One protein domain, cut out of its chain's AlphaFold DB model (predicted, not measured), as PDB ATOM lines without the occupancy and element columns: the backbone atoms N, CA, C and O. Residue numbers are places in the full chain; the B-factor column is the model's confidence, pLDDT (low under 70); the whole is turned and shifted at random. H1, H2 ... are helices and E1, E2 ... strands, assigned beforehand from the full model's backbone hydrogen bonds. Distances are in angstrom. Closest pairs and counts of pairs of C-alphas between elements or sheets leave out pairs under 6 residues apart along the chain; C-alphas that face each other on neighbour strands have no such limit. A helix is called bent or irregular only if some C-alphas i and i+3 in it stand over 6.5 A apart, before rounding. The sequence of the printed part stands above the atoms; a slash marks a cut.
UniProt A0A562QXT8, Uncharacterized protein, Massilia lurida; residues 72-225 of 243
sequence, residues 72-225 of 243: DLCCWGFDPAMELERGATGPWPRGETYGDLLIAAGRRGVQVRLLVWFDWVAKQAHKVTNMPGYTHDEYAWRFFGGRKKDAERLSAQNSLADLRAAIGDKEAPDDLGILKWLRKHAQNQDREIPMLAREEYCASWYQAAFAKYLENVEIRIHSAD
ATOM      1  N   ASP A  72     210.432 119.177 231.874       97.81
ATOM      2  CA  ASP A  72     211.619 119.168 231.020       97.81
ATOM      3  C   ASP A  72     212.144 117.743 230.897       97.81
ATOM      4  O   ASP A  72     212.626 117.162 231.869       97.81
ATOM      5  N   LEU A  73     212.046 117.172 229.699       96.88
ATOM      6  CA  LEU A  73     212.488 115.812 229.417       96.88
ATOM      7  C   LEU A  73     213.630 115.845 228.408       96.88
ATOM      8  O   LEU A  73     213.500 116.422 227.332       96.88
ATOM      9  N   CYS A  74     214.740 115.199 228.749       94.94
ATOM     10  CA  CYS A  74     215.869 114.994 227.852       94.94
ATOM     11  C   CYS A  74     216.183 113.500 227.806       94.94
ATOM     12  O   CYS A  74     216.574 112.923 228.820       94.94
ATOM     13  N   CYS A  75     216.011 112.867 226.649       94.25
ATOM     14  CA  CYS A  75     216.160 111.420 226.528       94.25
ATOM     15  C   CYS A  75     216.825 110.998 225.216       94.25
ATOM     16  O   CYS A  75     216.804 111.705 224.207       94.25
ATOM     17  N   TRP A  76     217.433 109.808 225.239       92.75
ATOM     18  CA  TRP A  76     217.967 109.188 224.028       92.75
ATOM     19  C   TRP A  76     216.850 108.770 223.074       92.75
ATOM     20  O   TRP A  76     216.997 108.941 221.876       92.75
ATOM     21  N   GLY A  77     215.743 108.246 223.595       94.19
ATOM     22  CA  GLY A  77     214.574 107.833 222.829       94.19
ATOM     23  C   GLY A  77     213.291 108.162 223.577       94.19
ATOM     24  O   GLY A  77     213.310 108.333 224.799       94.19
ATOM     25  N   PHE A  78     212.185 108.267 222.848       97.19
ATOM     26  CA  PHE A  78     210.880 108.574 223.421       97.19
ATOM     27  C   PHE A  78     209.789 107.754 222.732       97.19
ATOM     28  O   PHE A  78     209.667 107.752 221.507       97.19
ATOM     29  N   ASP A  79     208.997 107.053 223.534       97.38
ATOM     30  CA  ASP A  79     207.845 106.282 223.087       97.38
ATOM     31  C   ASP A  79     206.581 106.889 223.713       97.38
ATOM     32  O   ASP A  79     206.326 106.662 224.900       97.38
ATOM     33  N   PRO A  80     205.791 107.671 222.955       97.38
ATOM     34  CA  PRO A  80     204.575 108.273 223.487       97.38
ATOM     35  C   PRO A  80     203.534 107.222 223.887       97.38
ATOM     36  O   PRO A  80     202.721 107.505 224.759       97.38
ATOM     37  N   ALA A  81     203.550 106.016 223.312       96.81
ATOM     38  CA  ALA A  81     202.590 104.968 223.648       96.81
ATOM     39  C   ALA A  81     202.993 104.109 224.851       96.81
ATOM     40  O   ALA A  81     202.233 103.216 225.241       96.81
ATOM     41  N   MET A  82     204.176 104.348 225.425       96.44
ATOM     42  CA  MET A  82     204.653 103.614 226.590       96.44
ATOM     43  C   MET A  82     203.760 103.885 227.796       96.44
ATOM     44  O   MET A  82     203.464 105.028 228.126       96.44
ATOM     45  N   GLU A  83     203.373 102.827 228.493       95.25
ATOM     46  CA  GLU A  83     202.604 102.914 229.732       95.25
ATOM     47  C   GLU A  83     203.583 102.916 230.901       95.25
ATOM     48  O   GLU A  83     204.316 101.942 231.103       95.25
ATOM     49  N   LEU A  84     203.631 104.036 231.627       94.31
ATOM     50  CA  LEU A  84     204.565 104.222 232.740       94.31
ATOM     51  C   LEU A  84     204.198 103.342 233.937       94.31
ATOM     52  O   LEU A  84     205.069 102.806 234.615       94.31
ATOM     53  N   GLU A  85     202.902 103.145 234.150       93.50
ATOM     54  CA  GLU A  85     202.362 102.291 235.198       93.50
ATOM     55  C   GLU A  85     201.725 101.054 234.563       93.50
ATOM     56  O   GLU A  85     200.923 101.147 233.632       93.50
ATOM     57  N   ARG A  86     202.087  99.872 235.067       83.69
ATOM     58  CA  ARG A  86     201.568  98.586 234.588       83.69
ATOM     59  C   ARG A  86     200.761  97.932 235.704       83.69
ATOM     60  O   ARG A  86     201.338  97.316 236.587       83.69
ATOM     61  N   GLY A  87     199.438  98.082 235.663       73.12
ATOM     62  CA  GLY A  87     198.536  97.481 236.660       73.12
ATOM     63  C   GLY A  87     197.397  96.651 236.068       73.12
ATOM     64  O   GLY A  87     196.928  95.710 236.704       73.12
ATOM     65  N   ALA A  88     196.965  96.960 234.843       78.62
ATOM     66  CA  ALA A  88     195.892  96.233 234.175       78.62
ATOM     67  C   ALA A  88     196.433  95.138 233.245       78.62
ATOM     68  O   ALA A  88     197.457  95.299 232.575       78.62
ATOM     69  N   THR A  89     195.719  94.015 233.196       81.12
ATOM     70  CA  THR A  89     195.963  92.927 232.249       81.12
ATOM     71  C   THR A  89     195.118  93.142 230.995       81.12
ATOM     72  O   THR A  89     193.988  93.620 231.070       81.12
ATOM     73  N   GLY A  90     195.664  92.800 229.827       85.31
ATOM     74  CA  GLY A  90     194.941  92.894 228.560       85.31
ATOM     75  C   GLY A  90     195.721  93.589 227.443       85.31
ATOM     76  O   GLY A  90     196.913  93.877 227.598       85.31
ATOM     77  N   PRO A  91     195.063  93.811 226.294       88.94
ATOM     78  CA  PRO A  91     195.658  94.505 225.163       88.94
ATOM     79  C   PRO A  91     195.898  95.991 225.452       88.94
ATOM     80  O   PRO A  91     195.264  96.585 226.320       88.94
ATOM     81  N   TRP A  92     196.802  96.599 224.685       93.00
ATOM     82  CA  TRP A  92     197.046  98.041 224.733       93.00
ATOM     83  C   TRP A  92     195.818  98.852 224.252       93.00
ATOM     84  O   TRP A  92     195.127  98.408 223.330       93.00
ATOM     85  N   PRO A  93     195.567 100.053 224.809       93.56
ATOM     86  CA  PRO A  93     196.176 100.591 226.025       93.56
ATOM     87  C   PRO A  93     195.503 100.006 227.282       93.56
ATOM     88  O   PRO A  93     194.280  99.912 227.372       93.56
ATOM     89  N   ARG A  94     196.320  99.638 228.264       91.94
ATOM     90  CA  ARG A  94     195.973  99.161 229.613       91.94
ATOM     91  C   ARG A  94     195.862 100.312 230.627       91.94
ATOM     92  O   ARG A  94     195.268 100.128 231.684       91.94
ATOM     93  N   GLY A  95     196.414 101.485 230.323       90.44
ATOM     94  CA  GLY A  95     196.383 102.672 231.175       90.44
ATOM     95  C   GLY A  95     196.700 103.966 230.423       90.44
ATOM     96  O   GLY A  95     196.629 104.024 229.195       90.44
ATOM     97  N   GLU A  96     197.027 105.020 231.174       92.38
ATOM     98  CA  GLU A  96     197.521 106.274 230.597       92.38
ATOM     99  C   GLU A  96     198.912 106.060 229.989       92.38
ATOM    100  O   GLU A  96     199.826 105.540 230.638       92.38
ATOM    101  N   THR A  97     199.080 106.482 228.737       97.19
ATOM    102  CA  THR A  97     200.388 106.454 228.081       97.19
ATOM    103  C   THR A  97     201.210 107.690 228.438       97.19
ATOM    104  O   THR A  97     200.676 108.722 228.849       97.19
ATOM    105  N   TYR A  98     202.527 107.620 228.246       97.81
ATOM    106  CA  TYR A  98     203.434 108.742 228.470       97.81
ATOM    107  C   TYR A  98     202.999 109.966 227.647       97.81
ATOM    108  O   TYR A  98     202.914 111.079 228.162       97.81
ATOM    109  N   GLY A  99     202.629 109.758 226.383       97.94
ATOM    110  CA  GLY A  99     202.110 110.802 225.510       97.94
ATOM    111  C   GLY A  99     200.802 111.415 226.015       97.94
ATOM    112  O   GLY A  99     200.668 112.638 225.959       97.94
ATOM    113  N   ASP A 100     199.882 110.606 226.561       98.00
ATOM    114  CA  ASP A 100     198.601 111.093 227.095       98.00
ATOM    115  C   ASP A 100     198.836 111.964 228.331       98.00
ATOM    116  O   ASP A 100     198.252 113.041 228.452       98.00
ATOM    117  N   LEU A 101     199.747 111.543 229.217       98.38
ATOM    118  CA  LEU A 101     200.133 112.298 230.408       98.38
ATOM    119  C   LEU A 101     200.713 113.675 230.046       98.38
ATOM    120  O   LEU A 101     200.363 114.678 230.675       98.38
ATOM    121  N   LEU A 102     201.562 113.745 229.013       98.56
ATOM    122  CA  LEU A 102     202.133 115.010 228.539       98.56
ATOM    123  C   LEU A 102     201.086 115.906 227.867       98.56
ATOM    124  O   LEU A 102     201.062 117.107 228.133       98.56
ATOM    125  N   ILE A 103     200.191 115.340 227.049       98.06
ATOM    126  CA  ILE A 103     199.064 116.079 226.455       98.06
ATOM    127  C   ILE A 103     198.163 116.643 227.559       98.06
ATOM    128  O   ILE A 103     197.791 117.816 227.525       98.06
ATOM    129  N   ALA A 104     197.834 115.829 228.565       98.06
ATOM    130  CA  ALA A 104     197.029 116.251 229.700       98.06
ATOM    131  C   ALA A 104     197.719 117.367 230.496       98.06
ATOM    132  O   ALA A 104     197.056 118.327 230.877       98.06
ATOM    133  N   ALA A 105     199.033 117.284 230.726       98.50
ATOM    134  CA  ALA A 105     199.791 118.354 231.375       98.50
ATOM    135  C   ALA A 105     199.753 119.658 230.565       98.50
ATOM    136  O   ALA A 105     199.444 120.716 231.118       98.50
ATOM    137  N   GLY A 106     199.969 119.569 229.252       98.19
ATOM    138  CA  GLY A 106     199.899 120.708 228.345       98.19
ATOM    139  C   GLY A 106     198.546 121.429 228.380       98.19
ATOM    140  O   GLY A 106     198.493 122.647 228.567       98.19
ATOM    141  N   ARG A 107     197.445 120.666 228.342       97.38
ATOM    142  CA  ARG A 107     196.064 121.176 228.484       97.38
ATOM    143  C   ARG A 107     195.771 121.816 229.845       97.38
ATOM    144  O   ARG A 107     194.880 122.650 229.948       97.38
ATOM    145  N   ARG A 108     196.499 121.442 230.905       97.69
ATOM    146  CA  ARG A 108     196.409 122.107 232.222       97.69
ATOM    147  C   ARG A 108     197.184 123.431 232.282       97.69
ATOM    148  O   ARG A 108     197.148 124.091 233.315       97.69
ATOM    149  N   GLY A 109     197.895 123.812 231.220       98.25
ATOM    150  CA  GLY A 109     198.751 125.002 231.192       98.25
ATOM    151  C   GLY A 109     200.207 124.748 231.598       98.25
ATOM    152  O   GLY A 109     200.964 125.703 231.761       98.25
ATOM    153  N   VAL A 110     200.619 123.487 231.776       98.69
ATOM    154  CA  VAL A 110     202.011 123.134 232.098       98.69
ATOM    155  C   VAL A 110     202.854 123.190 230.829       98.69
ATOM    156  O   VAL A 110     202.512 122.567 229.829       98.69
ATOM    157  N   GLN A 111     203.990 123.886 230.872       98.62
ATOM    158  CA  GLN A 111     204.910 123.949 229.740       98.62
ATOM    159  C   GLN A 111     205.748 122.668 229.636       98.62
ATOM    160  O   GLN A 111     206.676 122.460 230.419       98.62
ATOM    161  N   VAL A 112     205.459 121.830 228.647       98.69
ATOM    162  CA  VAL A 112     206.197 120.592 228.380       98.69
ATOM    163  C   VAL A 112     207.247 120.837 227.299       98.69
ATOM    164  O   VAL A 112     206.922 121.274 226.196       98.69
ATOM    165  N   ARG A 113     208.513 120.539 227.601       98.44
ATOM    166  CA  ARG A 113     209.645 120.626 226.670       98.44
ATOM    167  C   ARG A 113     210.351 119.280 226.610       98.44
ATOM    168  O   ARG A 113     210.926 118.826 227.597       98.44
ATOM    169  N   LEU A 114     210.306 118.649 225.445       97.69
ATOM    170  CA  LEU A 114     210.934 117.361 225.184       97.69
ATOM    171  C   LEU A 114     212.106 117.540 224.214       97.69
ATOM    172  O   LEU A 114     211.924 117.983 223.082       97.69
ATOM    173  N   LEU A 115     213.306 117.171 224.651       96.50
ATOM    174  CA  LEU A 115     214.515 117.098 223.839       96.50
ATOM    175  C   LEU A 115     214.878 115.628 223.614       96.50
ATOM    176  O   LEU A 115     215.290 114.939 224.549       96.50
ATOM    177  N   VAL A 116     214.750 115.155 222.375       95.00
ATOM    178  CA  VAL A 116     215.095 113.773 222.007       95.00
ATOM    179  C   VAL A 116     216.357 113.766 221.157       95.00
ATOM    180  O   VAL A 116     216.499 114.560 220.222       95.00
ATOM    181  N   TRP A 117     217.294 112.873 221.465       92.00
ATOM    182  CA  TRP A 117     218.435 112.649 220.582       92.00
ATOM    183  C   TRP A 117     217.977 111.979 219.283       92.00
ATOM    184  O   TRP A 117     217.275 110.970 219.308       92.00
ATOM    185  N   PHE A 118     218.407 112.512 218.140       88.06
ATOM    186  CA  PHE A 118     218.275 111.813 216.863       88.06
ATOM    187  C   PHE A 118     219.228 112.377 215.821       88.06
ATOM    188  O   PHE A 118     219.476 113.580 215.746       88.06
ATOM    189  N   ASP A 119     219.757 111.465 215.017       84.88
ATOM    190  CA  ASP A 119     220.701 111.746 213.953       84.88
ATOM    191  C   ASP A 119     220.313 110.948 212.702       84.88
ATOM    192  O   ASP A 119     220.104 109.732 212.755       84.88
ATOM    193  N   TRP A 120     220.198 111.641 211.567       79.94
ATOM    194  CA  TRP A 120     219.763 111.030 210.312       79.94
ATOM    195  C   TRP A 120     220.775 110.016 209.773       79.94
ATOM    196  O   TRP A 120     220.384 108.970 209.251       79.94
ATOM    197  N   VAL A 121     222.074 110.291 209.922       78.69
ATOM    198  CA  VAL A 121     223.136 109.375 209.491       78.69
ATOM    199  C   VAL A 121     223.101 108.126 210.357       78.69
ATOM    200  O   VAL A 121     223.137 107.023 209.820       78.69
ATOM    201  N   ALA A 122     222.937 108.268 211.672       75.06
ATOM    202  CA  ALA A 122     222.781 107.131 212.570       75.06
ATOM    203  C   ALA A 122     221.526 106.302 212.241       75.06
ATOM    204  O   ALA A 122     221.600 105.073 212.212       75.06
ATOM    205  N   LYS A 123     220.393 106.942 211.912       80.19
ATOM    206  CA  LYS A 123     219.177 106.238 211.467       80.19
ATOM    207  C   LYS A 123     219.428 105.408 210.209       80.19
ATOM    208  O   LYS A 123     219.060 104.240 210.170       80.19
ATOM    209  N   GLN A 124     220.071 105.991 209.197       79.44
ATOM    210  CA  GLN A 124     220.307 105.327 207.909       79.44
ATOM    211  C   GLN A 124     221.415 104.265 207.976       79.44
ATOM    212  O   GLN A 124     221.237 103.154 207.485       79.44
ATOM    213  N   ALA A 125     222.551 104.581 208.602       77.06
ATOM    214  CA  ALA A 125     223.730 103.715 208.639       77.06
ATOM    215  C   ALA A 125     223.650 102.625 209.719       77.06
ATOM    216  O   ALA A 125     224.185 101.535 209.531       77.06
ATOM    217  N   HIS A 126     222.982 102.903 210.843       72.75
ATOM    218  CA  HIS A 126     222.969 102.023 212.017       72.75
ATOM    219  C   HIS A 126     221.567 101.595 212.456       72.75
ATOM    220  O   HIS A 126     221.439 100.927 213.479       72.75
ATOM    221  N   LYS A 127     220.524 101.938 211.686       80.62
ATOM    222  CA  LYS A 127     219.127 101.546 211.944       80.62
ATOM    223  C   LYS A 127     218.687 101.843 213.379       80.62
ATOM    224  O   LYS A 127     218.085 101.002 214.034       80.62
ATOM    225  N   VAL A 128     219.018 103.029 213.888       81.81
ATOM    226  CA  VAL A 128     218.648 103.396 215.259       81.81
ATOM    227  C   VAL A 128     217.127 103.558 215.382       81.81
ATOM    228  O   VAL A 128     216.534 104.409 214.723       81.81
ATOM    229  N   THR A 129     216.508 102.747 216.247       88.31
ATOM    230  CA  THR A 129     215.052 102.664 216.465       88.31
ATOM    231  C   THR A 129     214.669 103.115 217.877       88.31
ATOM    232  O   THR A 129     214.277 102.324 218.730       88.31
ATOM    233  N   ASN A 130     214.829 104.407 218.153       90.75
ATOM    234  CA  ASN A 130     214.630 105.013 219.477       90.75
ATOM    235  C   ASN A 130     213.345 105.857 219.612       90.75
ATOM    236  O   ASN A 130     213.049 106.349 220.698       90.75
ATOM    237  N   MET A 131     212.600 106.059 218.521       94.31
ATOM    238  CA  MET A 131     211.400 106.900 218.471       94.31
ATOM    239  C   MET A 131     210.306 106.183 217.658       94.31
ATOM    240  O   MET A 131     210.183 106.439 216.458       94.31
ATOM    241  N   PRO A 132     209.550 105.242 218.255       94.44
ATOM    242  CA  PRO A 132     208.460 104.549 217.563       94.44
ATOM    243  C   PRO A 132     207.458 105.553 216.982       94.44
ATOM    244  O   PRO A 132     207.113 106.521 217.653       94.44
ATOM    245  N   GLY A 133     207.019 105.360 215.741       91.50
ATOM    246  CA  GLY A 133     206.190 106.306 214.984       91.50
ATOM    247  C   GLY A 133     206.951 107.464 214.320       91.50
ATOM    248  O   GLY A 133     206.336 108.250 213.602       91.50
ATOM    249  N   TYR A 134     208.269 107.591 214.532       91.56
ATOM    250  CA  TYR A 134     209.103 108.612 213.879       91.56
ATOM    251  C   TYR A 134     210.377 108.058 213.224       91.56
ATOM    252  O   TYR A 134     210.711 108.460 212.115       91.56
ATOM    253  N   THR A 135     211.109 107.151 213.886       88.56
ATOM    254  CA  THR A 135     212.295 106.485 213.304       88.56
ATOM    255  C   THR A 135     212.021 105.086 212.767       88.56
ATOM    256  O   THR A 135     212.788 104.586 211.941       88.56
ATOM    257  N   HIS A 136     210.973 104.447 213.276       88.75
ATOM    258  CA  HIS A 136     210.468 103.131 212.892       88.75
ATOM    259  C   HIS A 136     208.970 103.079 213.191       88.75
ATOM    260  O   HIS A 136     208.437 104.017 213.783       88.75
ATOM    261  N   ASP A 137     208.300 102.007 212.771       83.56
ATOM    262  CA  ASP A 137     206.842 101.866 212.867       83.56
ATOM    263  C   ASP A 137     206.110 103.055 212.212       83.56
ATOM    264  O   ASP A 137     205.109 103.569 212.703       83.56
ATOM    265  N   GLU A 138     206.662 103.532 211.089       78.50
ATOM    266  CA  GLU A 138     206.169 104.692 210.331       78.50
ATOM    267  C   GLU A 138     204.920 104.345 209.480       78.50
ATOM    268  O   GLU A 138     204.380 105.212 208.797       78.50
ATOM    269  N   TYR A 139     204.442 103.092 209.509       71.75
ATOM    270  CA  TYR A 139     203.334 102.572 208.688       71.75
ATOM    271  C   TYR A 139     201.972 102.680 209.386       71.75
ATOM    272  O   TYR A 139     201.199 101.724 209.450       71.75
ATOM    273  N   ALA A 140     201.675 103.867 209.904       76.75
ATOM    274  CA  ALA A 140     200.389 104.176 210.510       76.75
ATOM    275  C   ALA A 140     199.248 103.983 209.488       76.75
ATOM    276  O   ALA A 140     199.368 104.367 208.323       76.75
ATOM    277  N   TRP A 141     198.136 103.367 209.898       75.12
ATOM    278  CA  TRP A 141     197.070 102.971 208.971       75.12
ATOM    279  C   TRP A 141     196.272 104.153 208.403       75.12
ATOM    280  O   TRP A 141     195.601 103.986 207.384       75.12
ATOM    281  N   ARG A 142     196.330 105.335 209.037       71.56
ATOM    282  CA  ARG A 142     195.586 106.531 208.609       71.56
ATOM    283  C   ARG A 142     196.306 107.870 208.807       71.56
ATOM    284  O   ARG A 142     195.896 108.840 208.169       71.56
ATOM    285  N   PHE A 143     197.353 107.947 209.632       63.91
ATOM    286  CA  PHE A 143     198.104 109.181 209.936       63.91
ATOM    287  C   PHE A 143     197.216 110.338 210.445       63.91
ATOM    288  O   PHE A 143     197.184 111.436 209.881       63.91
ATOM    289  N   PHE A 144     196.469 110.112 211.523       64.00
ATOM    290  CA  PHE A 144     195.540 111.086 212.100       64.00
ATOM    291  C   PHE A 144     196.211 112.375 212.596       64.00
ATOM    292  O   PHE A 144     195.606 113.441 212.522       64.00
ATOM    293  N   GLY A 145     197.456 112.338 213.066       60.06
ATOM    294  CA  GLY A 145     198.118 113.489 213.696       60.06
ATOM    295  C   GLY A 145     198.454 114.660 212.769       60.06
ATOM    296  O   GLY A 145     198.740 115.757 213.251       60.06
ATOM    297  N   GLY A 146     198.385 114.474 211.447       62.16
ATOM    298  CA  GLY A 146     198.721 115.505 210.461       62.16
ATOM    299  C   GLY A 146     197.749 116.694 210.410       62.16
ATOM    300  O   GLY A 146     198.032 117.689 209.738       62.16
ATOM    301  N   ARG A 147     196.602 116.634 211.104       79.44
ATOM    302  CA  ARG A 147     195.576 117.695 211.105       79.44
ATOM    303  C   ARG A 147     195.252 118.165 212.522       79.44
ATOM    304  O   ARG A 147     194.982 117.364 213.408       79.44
ATOM    305  N   LYS A 148     195.145 119.486 212.714       82.69
ATOM    306  CA  LYS A 148     194.871 120.104 214.027       82.69
ATOM    307  C   LYS A 148     193.622 119.550 214.733       82.69
ATOM    308  O   LYS A 148     193.678 119.238 215.915       82.69
ATOM    309  N   LYS A 149     192.517 119.368 214.001       86.06
ATOM    310  CA  LYS A 149     191.254 118.814 214.534       86.06
ATOM    311  C   LYS A 149     191.396 117.399 215.117       86.06
ATOM    312  O   LYS A 149     190.624 117.002 215.983       86.06
ATOM    313  N   ASP A 150     192.355 116.635 214.605       85.94
ATOM    314  CA  ASP A 150     192.607 115.264 215.032       85.94
ATOM    315  C   ASP A 150     193.556 115.269 216.249       85.94
ATOM    316  O   ASP A 150     193.369 114.488 217.179       85.94
ATOM    317  N   ALA A 151     194.485 116.231 216.327       87.62
ATOM    318  CA  ALA A 151     195.331 116.454 217.505       87.62
ATOM    319  C   ALA A 151     194.524 116.813 218.773       87.62
ATOM    320  O   ALA A 151     194.875 116.392 219.875       87.62
ATOM    321  N   GLU A 152     193.408 117.536 218.638       88.38
ATOM    322  CA  GLU A 152     192.526 117.891 219.765       88.38
ATOM    323  C   GLU A 152     191.894 116.668 220.443       88.38
ATOM    324  O   GLU A 152     191.659 116.686 221.650       88.38
ATOM    325  N   ARG A 153     191.658 115.590 219.691       91.50
ATOM    326  CA  ARG A 153     191.131 114.317 220.206       91.50
ATOM    327  C   ARG A 153     192.210 113.255 220.381       91.50
ATOM    328  O   ARG A 153     191.870 112.113 220.662       91.50
ATOM    329  N   LEU A 154     193.481 113.586 220.182       93.44
ATOM    330  CA  LEU A 154     194.541 112.592 220.221       93.44
ATOM    331  C   LEU A 154     194.635 111.978 221.625       93.44
ATOM    332  O   LEU A 154     194.837 112.693 222.607       93.44
ATOM    333  N   SER A 155     194.463 110.660 221.694       95.50
ATOM    334  CA  SER A 155     194.784 109.837 222.857       95.50
ATOM    335  C   SER A 155     194.979 108.381 222.447       95.50
ATOM    336  O   SER A 155     194.510 107.963 221.379       95.50
ATOM    337  N   ALA A 156     195.624 107.589 223.301       95.25
ATOM    338  CA  ALA A 156     195.783 106.156 223.066       95.25
ATOM    339  C   ALA A 156     194.429 105.435 222.923       95.25
ATOM    340  O   ALA A 156     194.233 104.628 222.009       95.25
ATOM    341  N   GLN A 157     193.461 105.760 223.788       94.44
ATOM    342  CA  GLN A 157     192.120 105.168 223.756       94.44
ATOM    343  C   GLN A 157     191.363 105.544 222.479       94.44
ATOM    344  O   GLN A 157     190.703 104.686 221.890       94.44
ATOM    345  N   ASN A 158     191.478 106.797 222.028       93.56
ATOM    346  CA  ASN A 158     190.814 107.248 220.808       93.56
ATOM    347  C   ASN A 158     191.426 106.600 219.565       93.56
ATOM    348  O   ASN A 158     190.673 106.160 218.705       93.56
ATOM    349  N   SER A 159     192.752 106.419 219.513       92.62
ATOM    350  CA  SER A 159     193.402 105.678 218.419       92.62
ATOM    351  C   SER A 159     192.840 104.256 218.273       92.62
ATOM    352  O   SER A 159     192.498 103.810 217.174       92.62
ATOM    353  N   LEU A 160     192.663 103.547 219.395       92.00
ATOM    354  CA  LEU A 160     192.075 102.206 219.395       92.00
ATOM    355  C   LEU A 160     190.594 102.211 218.983       92.00
ATOM    356  O   LEU A 160     190.157 101.330 218.239       92.00
ATOM    357  N   ALA A 161     189.817 103.182 219.468       91.56
ATOM    358  CA  ALA A 161     188.408 103.326 219.116       91.56
ATOM    359  C   ALA A 161     188.223 103.636 217.621       91.56
ATOM    360  O   ALA A 161     187.396 103.003 216.963       91.56
ATOM    361  N   ASP A 162     189.034 104.542 217.076       88.12
ATOM    362  CA  ASP A 162     188.997 104.950 215.674       88.12
ATOM    363  C   ASP A 162     189.362 103.796 214.735       88.12
ATOM    364  O   ASP A 162     188.691 103.595 213.720       88.12
ATOM    365  N   LEU A 163     190.371 102.987 215.083       88.44
ATOM    366  CA  LEU A 163     190.722 101.801 214.296       88.44
ATOM    367  C   LEU A 163     189.592 100.765 214.311       88.44
ATOM    368  O   LEU A 163     189.219 100.236 213.264       88.44
ATOM    369  N   ARG A 164     188.989 100.503 215.478       88.00
ATOM    370  CA  ARG A 164     187.837  99.589 215.578       88.00
ATOM    371  C   ARG A 164     186.653 100.069 214.740       88.00
ATOM    372  O   ARG A 164     186.042  99.261 214.041       88.00
ATOM    373  N   ALA A 165     186.361 101.368 214.769       88.25
ATOM    374  CA  ALA A 165     185.310 101.958 213.948       88.25
ATOM    375  C   ALA A 165     185.614 101.812 212.446       88.25
ATOM    376  O   ALA A 165     184.753 101.376 211.685       88.25
ATOM    377  N   ALA A 166     186.852 102.090 212.023       86.06
ATOM    378  CA  ALA A 166     187.270 101.999 210.622       86.06
ATOM    379  C   ALA A 166     187.260 100.562 210.068       86.06
ATOM    380  O   ALA A 166     186.983 100.345 208.888       86.06
ATOM    381  N   ILE A 167     187.526  99.558 210.906       84.19
ATOM    382  CA  ILE A 167     187.398  98.150 210.509       84.19
ATOM    383  C   ILE A 167     185.932  97.806 210.207       84.19
ATOM    384  O   ILE A 167     185.670  97.118 209.217       84.19
ATOM    385  N   GLY A 168     184.996  98.293 211.031       81.94
ATOM    386  CA  GLY A 168     183.557  98.060 210.873       81.94
ATOM    387  C   GLY A 168     182.913  98.832 209.716       81.94
ATOM    388  O   GLY A 168     181.918  98.374 209.153       81.94
ATOM    389  N   ASP A 169     183.490  99.968 209.332       84.25
ATOM    390  CA  ASP A 169     183.020 100.796 208.223       84.25
ATOM    391  C   ASP A 169     183.621 100.339 206.886       84.25
ATOM    392  O   ASP A 169     184.813 100.497 206.636       84.25
ATOM    393  N   LYS A 170     182.793  99.781 205.996       77.88
ATOM    394  CA  LYS A 170     183.232  99.289 204.677       77.88
ATOM    395  C   LYS A 170     183.704 100.402 203.740       77.88
ATOM    396  O   LYS A 170     184.494 100.108 202.847       77.88
ATOM    397  N   GLU A 171     183.254 101.633 203.967       81.06
ATOM    398  CA  GLU A 171     183.573 102.810 203.154       81.06
ATOM    399  C   GLU A 171     184.780 103.588 203.705       81.06
ATOM    400  O   GLU A 171     185.196 104.589 203.117       81.06
ATOM    401  N   ALA A 172     185.368 103.151 204.829       77.75
ATOM    402  CA  ALA A 172     186.515 103.836 205.412       77.75
ATOM    403  C   ALA A 172     187.709 103.850 204.432       77.75
ATOM    404  O   ALA A 172     188.053 102.788 203.895       77.75
ATOM    405  N   PRO A 173     188.372 105.012 204.236       74.62
ATOM    406  CA  PRO A 173     189.571 105.117 203.412       74.62
ATOM    407  C   PRO A 173     190.656 104.153 203.895       74.62
ATOM    408  O   PRO A 173     190.938 104.088 205.091       74.62
ATOM    409  N   ASP A 174     191.251 103.416 202.960       74.38
ATOM    410  CA  ASP A 174     192.259 102.389 203.228       74.38
ATOM    411  C   ASP A 174     193.422 102.509 202.239       74.38
ATOM    412  O   ASP A 174     193.689 101.611 201.438       74.38
ATOM    413  N   ASP A 175     194.086 103.662 202.272       67.81
ATOM    414  CA  ASP A 175     195.117 104.034 201.296       67.81
ATOM    415  C   ASP A 175     196.288 103.033 201.258       67.81
ATOM    416  O   ASP A 175     196.923 102.850 200.220       67.81
ATOM    417  N   LEU A 176     196.541 102.341 202.376       70.62
ATOM    418  CA  LEU A 176     197.602 101.340 202.523       70.62
ATOM    419  C   LEU A 176     197.107  99.883 202.450       70.62
ATOM    420  O   LEU A 176     197.907  98.957 202.572       70.62
ATOM    421  N   GLY A 177     195.806  99.643 202.256       78.06
ATOM    422  CA  GLY A 177     195.233  98.289 202.210       78.06
ATOM    423  C   GLY A 177     195.203  97.547 203.559       78.06
ATOM    424  O   GLY A 177     194.919  96.342 203.593       78.06
ATOM    425  N   ILE A 178     195.516  98.235 204.660       79.62
ATOM    426  CA  ILE A 178     195.620  97.685 206.016       79.62
ATOM    427  C   ILE A 178     194.236  97.308 206.550       79.62
ATOM    428  O   ILE A 178     194.063  96.209 207.083       79.62
ATOM    429  N   LEU A 179     193.221  98.156 206.362       80.19
ATOM    430  CA  LEU A 179     191.856  97.865 206.813       80.19
ATOM    431  C   LEU A 179     191.277  96.660 206.063       80.19
ATOM    432  O   LEU A 179     190.662  95.780 206.666       80.19
ATOM    433  N   LYS A 180     191.517  96.562 204.752       82.50
ATOM    434  CA  LYS A 180     191.126  95.422 203.918       82.50
ATOM    435  C   LYS A 180     191.802  94.137 204.384       82.50
ATOM    436  O   LYS A 180     191.147  93.092 204.432       82.50
ATOM    437  N   TRP A 181     193.086  94.199 204.739       81.12
ATOM    438  CA  TRP A 181     193.804  93.057 205.298       81.12
ATOM    439  C   TRP A 181     193.231  92.633 206.659       81.12
ATOM    440  O   TRP A 181     192.918  91.453 206.830       81.12
ATOM    441  N   LEU A 182     192.995  93.577 207.578       79.25
ATOM    442  CA  LEU A 182     192.431  93.315 208.910       79.25
ATOM    443  C   LEU A 182     191.030  92.701 208.856       79.25
ATOM    444  O   LEU A 182     190.739  91.745 209.577       79.25
ATOM    445  N   ARG A 183     190.165  93.207 207.967       81.31
ATOM    446  CA  ARG A 183     188.814  92.662 207.748       81.31
ATOM    447  C   ARG A 183     188.856  91.201 207.288       81.31
ATOM    448  O   ARG A 183     187.980  90.422 207.650       81.31
ATOM    449  N   LYS A 184     189.868  90.822 206.498       79.19
ATOM    450  CA  LYS A 184     190.037  89.458 205.972       79.19
ATOM    451  C   LYS A 184     190.638  88.488 206.998       79.19
ATOM    452  O   LYS A 184     190.344  87.297 206.932       79.19
ATOM    453  N   HIS A 185     191.445  88.972 207.943       71.56
ATOM    454  CA  HIS A 185     192.191  88.142 208.900       71.56
ATOM    455  C   HIS A 185     191.661  88.279 210.337       71.56
ATOM    456  O   HIS A 185     192.416  88.458 211.290       71.56
ATOM    457  N   ALA A 186     190.340  88.147 210.496       60.12
ATOM    458  CA  ALA A 186     189.624  88.407 211.747       60.12
ATOM    459  C   ALA A 186     190.041  87.538 212.959       60.12
ATOM    460  O   ALA A 186     189.731  87.881 214.094       60.12
ATOM    461  N   GLN A 187     190.760  86.432 212.747       56.72
ATOM    462  CA  GLN A 187     191.080  85.460 213.800       56.72
ATOM    463  C   GLN A 187     192.196  85.895 214.776       56.72
ATOM    464  O   GLN A 187     192.365  85.237 215.794       56.72
ATOM    465  N   ASN A 188     192.910  87.006 214.524       57.56
ATOM    466  CA  ASN A 188     193.968  87.545 215.410       57.56
ATOM    467  C   ASN A 188     193.720  89.002 215.866       57.56
ATOM    468  O   ASN A 188     194.644  89.705 216.282       57.56
ATOM    469  N   GLN A 189     192.472  89.476 215.797       65.50
ATOM    470  CA  GLN A 189     192.114  90.883 216.027       65.50
ATOM    471  C   GLN A 189     192.513  91.421 217.411       65.50
ATOM    472  O   GLN A 189     192.941  92.570 217.505       65.50
ATOM    473  N   ASP A 190     192.465  90.597 218.458       65.31
ATOM    474  CA  ASP A 190     192.786  91.028 219.825       65.31
ATOM    475  C   ASP A 190     194.273  91.333 220.048       65.31
ATOM    476  O   ASP A 190     194.616  92.044 220.991       65.31
ATOM    477  N   ARG A 191     195.163  90.828 219.184       70.38
ATOM    478  CA  ARG A 191     196.601  91.125 219.234       70.38
ATOM    479  C   ARG A 191     196.998  92.206 218.232       70.38
ATOM    480  O   ARG A 191     197.759  93.103 218.582       70.38
ATOM    481  N   GLU A 192     196.472  92.127 217.013       81.12
ATOM    482  CA  GLU A 192     196.887  92.993 215.903       81.12
ATOM    483  C   GLU A 192     196.289  94.405 216.002       81.12
ATOM    484  O   GLU A 192     196.998  95.390 215.811       81.12
ATOM    485  N   ILE A 193     195.005  94.534 216.363       87.31
ATOM    486  CA  ILE A 193     194.333  95.844 216.433       87.31
ATOM    487  C   ILE A 193     194.998  96.763 217.474       87.31
ATOM    488  O   ILE A 193     195.305  97.904 217.135       87.31
ATOM    489  N   PRO A 194     195.271  96.315 218.714       90.94
ATOM    490  CA  PRO A 194     195.974  97.133 219.700       90.94
ATOM    491  C   PRO A 194     197.348  97.615 219.244       90.94
ATOM    492  O   PRO A 194     197.712  98.752 219.524       90.94
ATOM    493  N   MET A 195     198.115  96.772 218.547       89.94
ATOM    494  CA  MET A 195     199.455  97.137 218.083       89.94
ATOM    495  C   MET A 195     199.399  98.139 216.935       89.94
ATOM    496  O   MET A 195     200.080  99.155 217.001       89.94
ATOM    497  N   LEU A 196     198.495  97.959 215.974       88.94
ATOM    498  CA  LEU A 196     198.290  98.945 214.909       88.94
ATOM    499  C   LEU A 196     197.752 100.280 215.439       88.94
ATOM    500  O   LEU A 196     198.158 101.344 214.976       88.94
ATOM    501  N   ALA A 197     196.873 100.248 216.443       91.12
ATOM    502  CA  ALA A 197     196.424 101.460 217.124       91.12
ATOM    503  C   ALA A 197     197.568 102.145 217.892       91.12
ATOM    504  O   ALA A 197     197.622 103.377 217.944       91.12
ATOM    505  N   ARG A 198     198.494 101.365 218.462       93.69
ATOM    506  CA  ARG A 198     199.697 101.871 219.130       93.69
ATOM    507  C   ARG A 198     200.621 102.581 218.142       93.69
ATOM    508  O   ARG A 198     201.054 103.694 218.421       93.69
ATOM    509  N   GLU A 199     200.900 101.959 216.999       91.56
ATOM    510  CA  GLU A 199     201.726 102.535 215.929       91.56
ATOM    511  C   GLU A 199     201.116 103.833 215.385       91.56
ATOM    512  O   GLU A 199     201.793 104.860 215.320       91.56
ATOM    513  N   GLU A 200     199.809 103.823 215.099       90.94
ATOM    514  CA  GLU A 200     199.071 105.013 214.669       90.94
ATOM    515  C   GLU A 200     199.137 106.139 215.703       90.94
ATOM    516  O   GLU A 200     199.377 107.294 215.347       90.94
ATOM    517  N   TYR A 201     198.962 105.813 216.986       94.81
ATOM    518  CA  TYR A 201     199.052 106.794 218.061       94.81
ATOM    519  C   TYR A 201     200.459 107.391 218.155       94.81
ATOM    520  O   TYR A 201     200.591 108.612 218.229       94.81
ATOM    521  N   CYS A 202     201.505 106.565 218.085       95.75
ATOM    522  CA  CYS A 202     202.885 107.037 218.091       95.75
ATOM    523  C   CYS A 202     203.177 108.001 216.937       95.75
ATOM    524  O   CYS A 202     203.673 109.108 217.170       95.75
ATOM    525  N   ALA A 203     202.836 107.609 215.708       93.19
ATOM    526  CA  ALA A 203     203.045 108.443 214.530       93.19
ATOM    527  C   ALA A 203     202.257 109.757 214.627       93.19
ATOM    528  O   ALA A 203     202.803 110.844 214.420       93.19
ATOM    529  N   SER A 204     200.986 109.668 215.025       93.56
ATOM    530  CA  SER A 204     200.113 110.828 215.188       93.56
ATOM    531  C   SER A 204     200.596 111.789 216.274       93.56
ATOM    532  O   SER A 204     200.529 113.006 216.095       93.56
ATOM    533  N   TRP A 205     201.130 111.269 217.380       96.06
ATOM    534  CA  TRP A 205     201.683 112.079 218.462       96.06
ATOM    535  C   TRP A 205     202.882 112.897 217.996       96.06
ATOM    536  O   TRP A 205     202.907 114.112 218.199       96.06
ATOM    537  N   TYR A 206     203.834 112.274 217.295       95.12
ATOM    538  CA  TYR A 206     204.984 112.989 216.743       95.12
ATOM    539  C   TYR A 206     204.573 114.038 215.709       95.12
ATOM    540  O   TYR A 206     205.046 115.174 215.777       95.12
ATOM    541  N   GLN A 207     203.662 113.702 214.793       93.12
ATOM    542  CA  GLN A 207     203.146 114.657 213.808       93.12
ATOM    543  C   GLN A 207     202.500 115.873 214.480       93.12
ATOM    544  O   GLN A 207     202.843 117.009 214.150       93.12
ATOM    545  N   ALA A 208     201.621 115.649 215.460       94.56
ATOM    546  CA  ALA A 208     200.952 116.722 216.187       94.56
ATOM    547  C   ALA A 208     201.938 117.579 217.000       94.56
ATOM    548  O   ALA A 208     201.803 118.805 217.035       94.56
ATOM    549  N   ALA A 209     202.947 116.957 217.621       95.25
ATOM    550  CA  ALA A 209     203.975 117.653 218.390       95.25
ATOM    551  C   ALA A 209     204.861 118.535 217.491       95.25
ATOM    552  O   ALA A 209     205.029 119.723 217.769       95.25
ATOM    553  N   PHE A 210     205.374 118.004 216.375       95.00
ATOM    554  CA  PHE A 210     206.186 118.779 215.425       95.00
ATOM    555  C   PHE A 210     205.386 119.884 214.723       95.00
ATOM    556  O   PHE A 210     205.918 120.970 214.484       95.00
ATOM    557  N   ALA A 211     204.101 119.647 214.445       94.31
ATOM    558  CA  ALA A 211     203.194 120.647 213.883       94.31
ATOM    559  C   ALA A 211     202.705 121.689 214.908       94.31
ATOM    560  O   ALA A 211     201.990 122.619 214.534       94.31
ATOM    561  N   LYS A 212     203.095 121.564 216.188       95.25
ATOM    562  CA  LYS A 212     202.676 122.443 217.296       95.25
ATOM    563  C   LYS A 212     201.158 122.485 217.494       95.25
ATOM    564  O   LYS A 212     200.588 123.527 217.815       95.25
ATOM    565  N   TYR A 213     200.492 121.352 217.282       95.50
ATOM    566  CA  TYR A 213     199.058 121.204 217.535       95.50
ATOM    567  C   TYR A 213     198.744 120.749 218.961       95.50
ATOM    568  O   TYR A 213     197.606 120.892 219.402       95.50
ATOM    569  N   LEU A 214     199.738 120.233 219.688       96.12
ATOM    570  CA  LEU A 214     199.603 119.890 221.099       96.12
ATOM    571  C   LEU A 214     199.787 121.144 221.962       96.12
ATOM    572  O   LEU A 214     200.823 121.808 221.912       96.12
ATOM    573  N   GLU A 215     198.768 121.479 222.746       96.69
ATOM    574  CA  GLU A 215     198.770 122.663 223.603       96.69
ATOM    575  C   GLU A 215     199.897 122.598 224.642       96.69
ATOM    576  O   GLU A 215     200.003 121.620 225.372       96.69
ATOM    577  N   ASN A 216     200.736 123.637 224.710       97.81
ATOM    578  CA  ASN A 216     201.874 123.751 225.634       97.81
ATOM    579  C   ASN A 216     202.885 122.584 225.602       97.81
ATOM    580  O   ASN A 216     203.676 122.446 226.535       97.81
ATOM    581  N   VAL A 217     202.913 121.782 224.530       97.88
ATOM    582  CA  VAL A 217     203.903 120.715 224.327       97.88
ATOM    583  C   VAL A 217     204.819 121.073 223.161       97.88
ATOM    584  O   VAL A 217     204.378 121.223 222.024       97.88
ATOM    585  N   GLU A 218     206.114 121.188 223.442       97.06
ATOM    586  CA  GLU A 218     207.155 121.410 222.443       97.06
ATOM    587  C   GLU A 218     208.113 120.219 222.399       97.06
ATOM    588  O   GLU A 218     208.656 119.803 223.424       97.06
ATOM    589  N   ILE A 219     208.371 119.715 221.191       96.12
ATOM    590  CA  ILE A 219     209.419 118.732 220.933       96.12
ATOM    591  C   ILE A 219     210.543 119.352 220.104       96.12
ATOM    592  O   ILE A 219     210.314 120.074 219.131       96.12
ATOM    593  N   ARG A 220     211.780 119.037 220.481       94.75
ATOM    594  CA  ARG A 220     212.985 119.328 219.714       94.75
ATOM    595  C   ARG A 220     213.822 118.076 219.569       94.75
ATOM    596  O   ARG A 220     213.844 117.207 220.440       94.75
ATOM    597  N   ILE A 221     214.547 118.038 218.465       92.06
ATOM    598  CA  ILE A 221     215.468 116.964 218.145       92.06
ATOM    599  C   ILE A 221     216.887 117.504 218.163       92.06
ATOM    600  O   ILE A 221     217.127 118.614 217.688       92.06
ATOM    601  N   HIS A 222     217.823 116.728 218.703       85.88
ATOM    602  CA  HIS A 222     219.226 117.120 218.756       85.88
ATOM    603  C   HIS A 222     220.129 115.997 218.249       85.88
ATOM    604  O   HIS A 222     220.238 114.939 218.871       85.88
ATOM    605  N   SER A 223     220.836 116.251 217.150       79.88
ATOM    606  CA  SER A 223     221.936 115.401 216.694       79.88
ATOM    607  C   SER A 223     223.168 115.700 217.538       79.88
ATOM    608  O   SER A 223     223.519 116.861 217.752       79.88
ATOM    609  N   ALA A 224     223.840 114.677 218.049       65.50
ATOM    610  CA  ALA A 224     225.108 114.901 218.731       65.50
ATOM    611  C   ALA A 224     226.179 115.386 217.735       65.50
ATOM    612  O   ALA A 224     226.185 114.977 216.576       65.50
ATOM    613  N   ASP A 225     227.110 116.232 218.180       70.56
ATOM    614  CA  ASP A 225     228.280 116.570 217.367       70.56
ATOM    615  C   ASP A 225     229.164 115.325 217.233       70.56
ATOM    616  O   ASP A 225     229.873 114.938 218.168       70.56
TER     617      ASP A 225
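This is residues 72 to 225 of the 243 residues of an uncharacterized protein of Massilia lurida (UniProt A0A562QXT8). A small parallel sheet of three strands forms a wall at one end, and the long helix H6 stands up from one face of it, with H1 on the same face. H4 packs steeply on H6, H3 touches the part of H6 nearer the sheet, and H5 touches H4 far from the sheet; H2 is off the sheet and touches no other helix. The printed part has 154 residues, with six named helices and three named strands in the order E1 H1 E2 H2 H3 H4 H5 H6 E3; its class is mixed, helices and strands. The sheet's order is E1 E2 E3. The whole is compact, with a radius of gyration of the C-alphas of 15.8 A and spans of 48 by 40 by 32 A.

Inner strand E2, residues 111 to 117, is parallel to edge strands E1, residues 72 to 75, at 14 degrees, and E3, residues 217 to 222, at 22 degrees. N 115 and O 73 are 2.8 A apart, and N 220 and O 114 are 2.8 A apart, both within hydrogen-bond range. H1, residues 98 to 107, runs along the strands, 10 degrees from E2 on the local plane, at a height over the sheet of 9.0 A; it is over E2 and, only just, over E3, with 3 C-alphas. H6, residues 186 to 210, stands up from the sheet at 69 degrees, on the same face as H1: two layers, helices on one face of a sheet. The closest C-alphas of H6 and E3, Ala 209 and Ile 219, are 6.1 A apart. H6 has a kink of 47 degrees near residue 193 and is irregular, with C-alphas 187 and 190 8.4 A apart. H4, residues 156 to 168, touches residues 193 to 201 of H6 at a steep tilt of 52 degrees, opposite ways; the closest C-alphas, Leu 160 and Ala 197, are 5.0 A apart. H3, residues 148 to 151, touches residues 204 to 208 of H6, the closest C-alphas, Ala 151 and Ala 208, being 5.8 A apart. H5, residues 178 to 184, touches residues 166 to 167 of H4; the closest C-alphas, Ile 167 and Leu 179, are 5.8 A apart. H2, residues 120 to 126, is apart from H6. E1, H1, E2 form a strand-helix-strand unit, parallel neighbour strands with a helix between, with a right-handed crossover; E2, H2 to H6, E3 form another. In H1, H2, H4 and H5 every O i to N i+4 pair is within hydrogen-bond range; in H6 17 of 21 are, and H3 is too short for one.

E1 begins at C-alpha 72, (211.619, 119.168, 231.020). H6 is 34.8 A long, from C-alpha 186 at (189.624, 88.407, 211.747) to C-alpha 210; E2 is 19.9 A, H4 19.1 A, E3 16.7 A and H1 14.5 A. E3 ends at C-alpha 222, (219.226, 117.120, 218.756).

The C-alphas of Lys 170 and Asp 225, the two farthest apart, are 49.9 A apart. The printed part has no cut; the links E1 to H1 and H2 to H3 are long, 22 and 21 residues. The mean pLDDT of the printed part is 87.1, with residues 143 to 146, 175, 186 to 190 and 224 under 70.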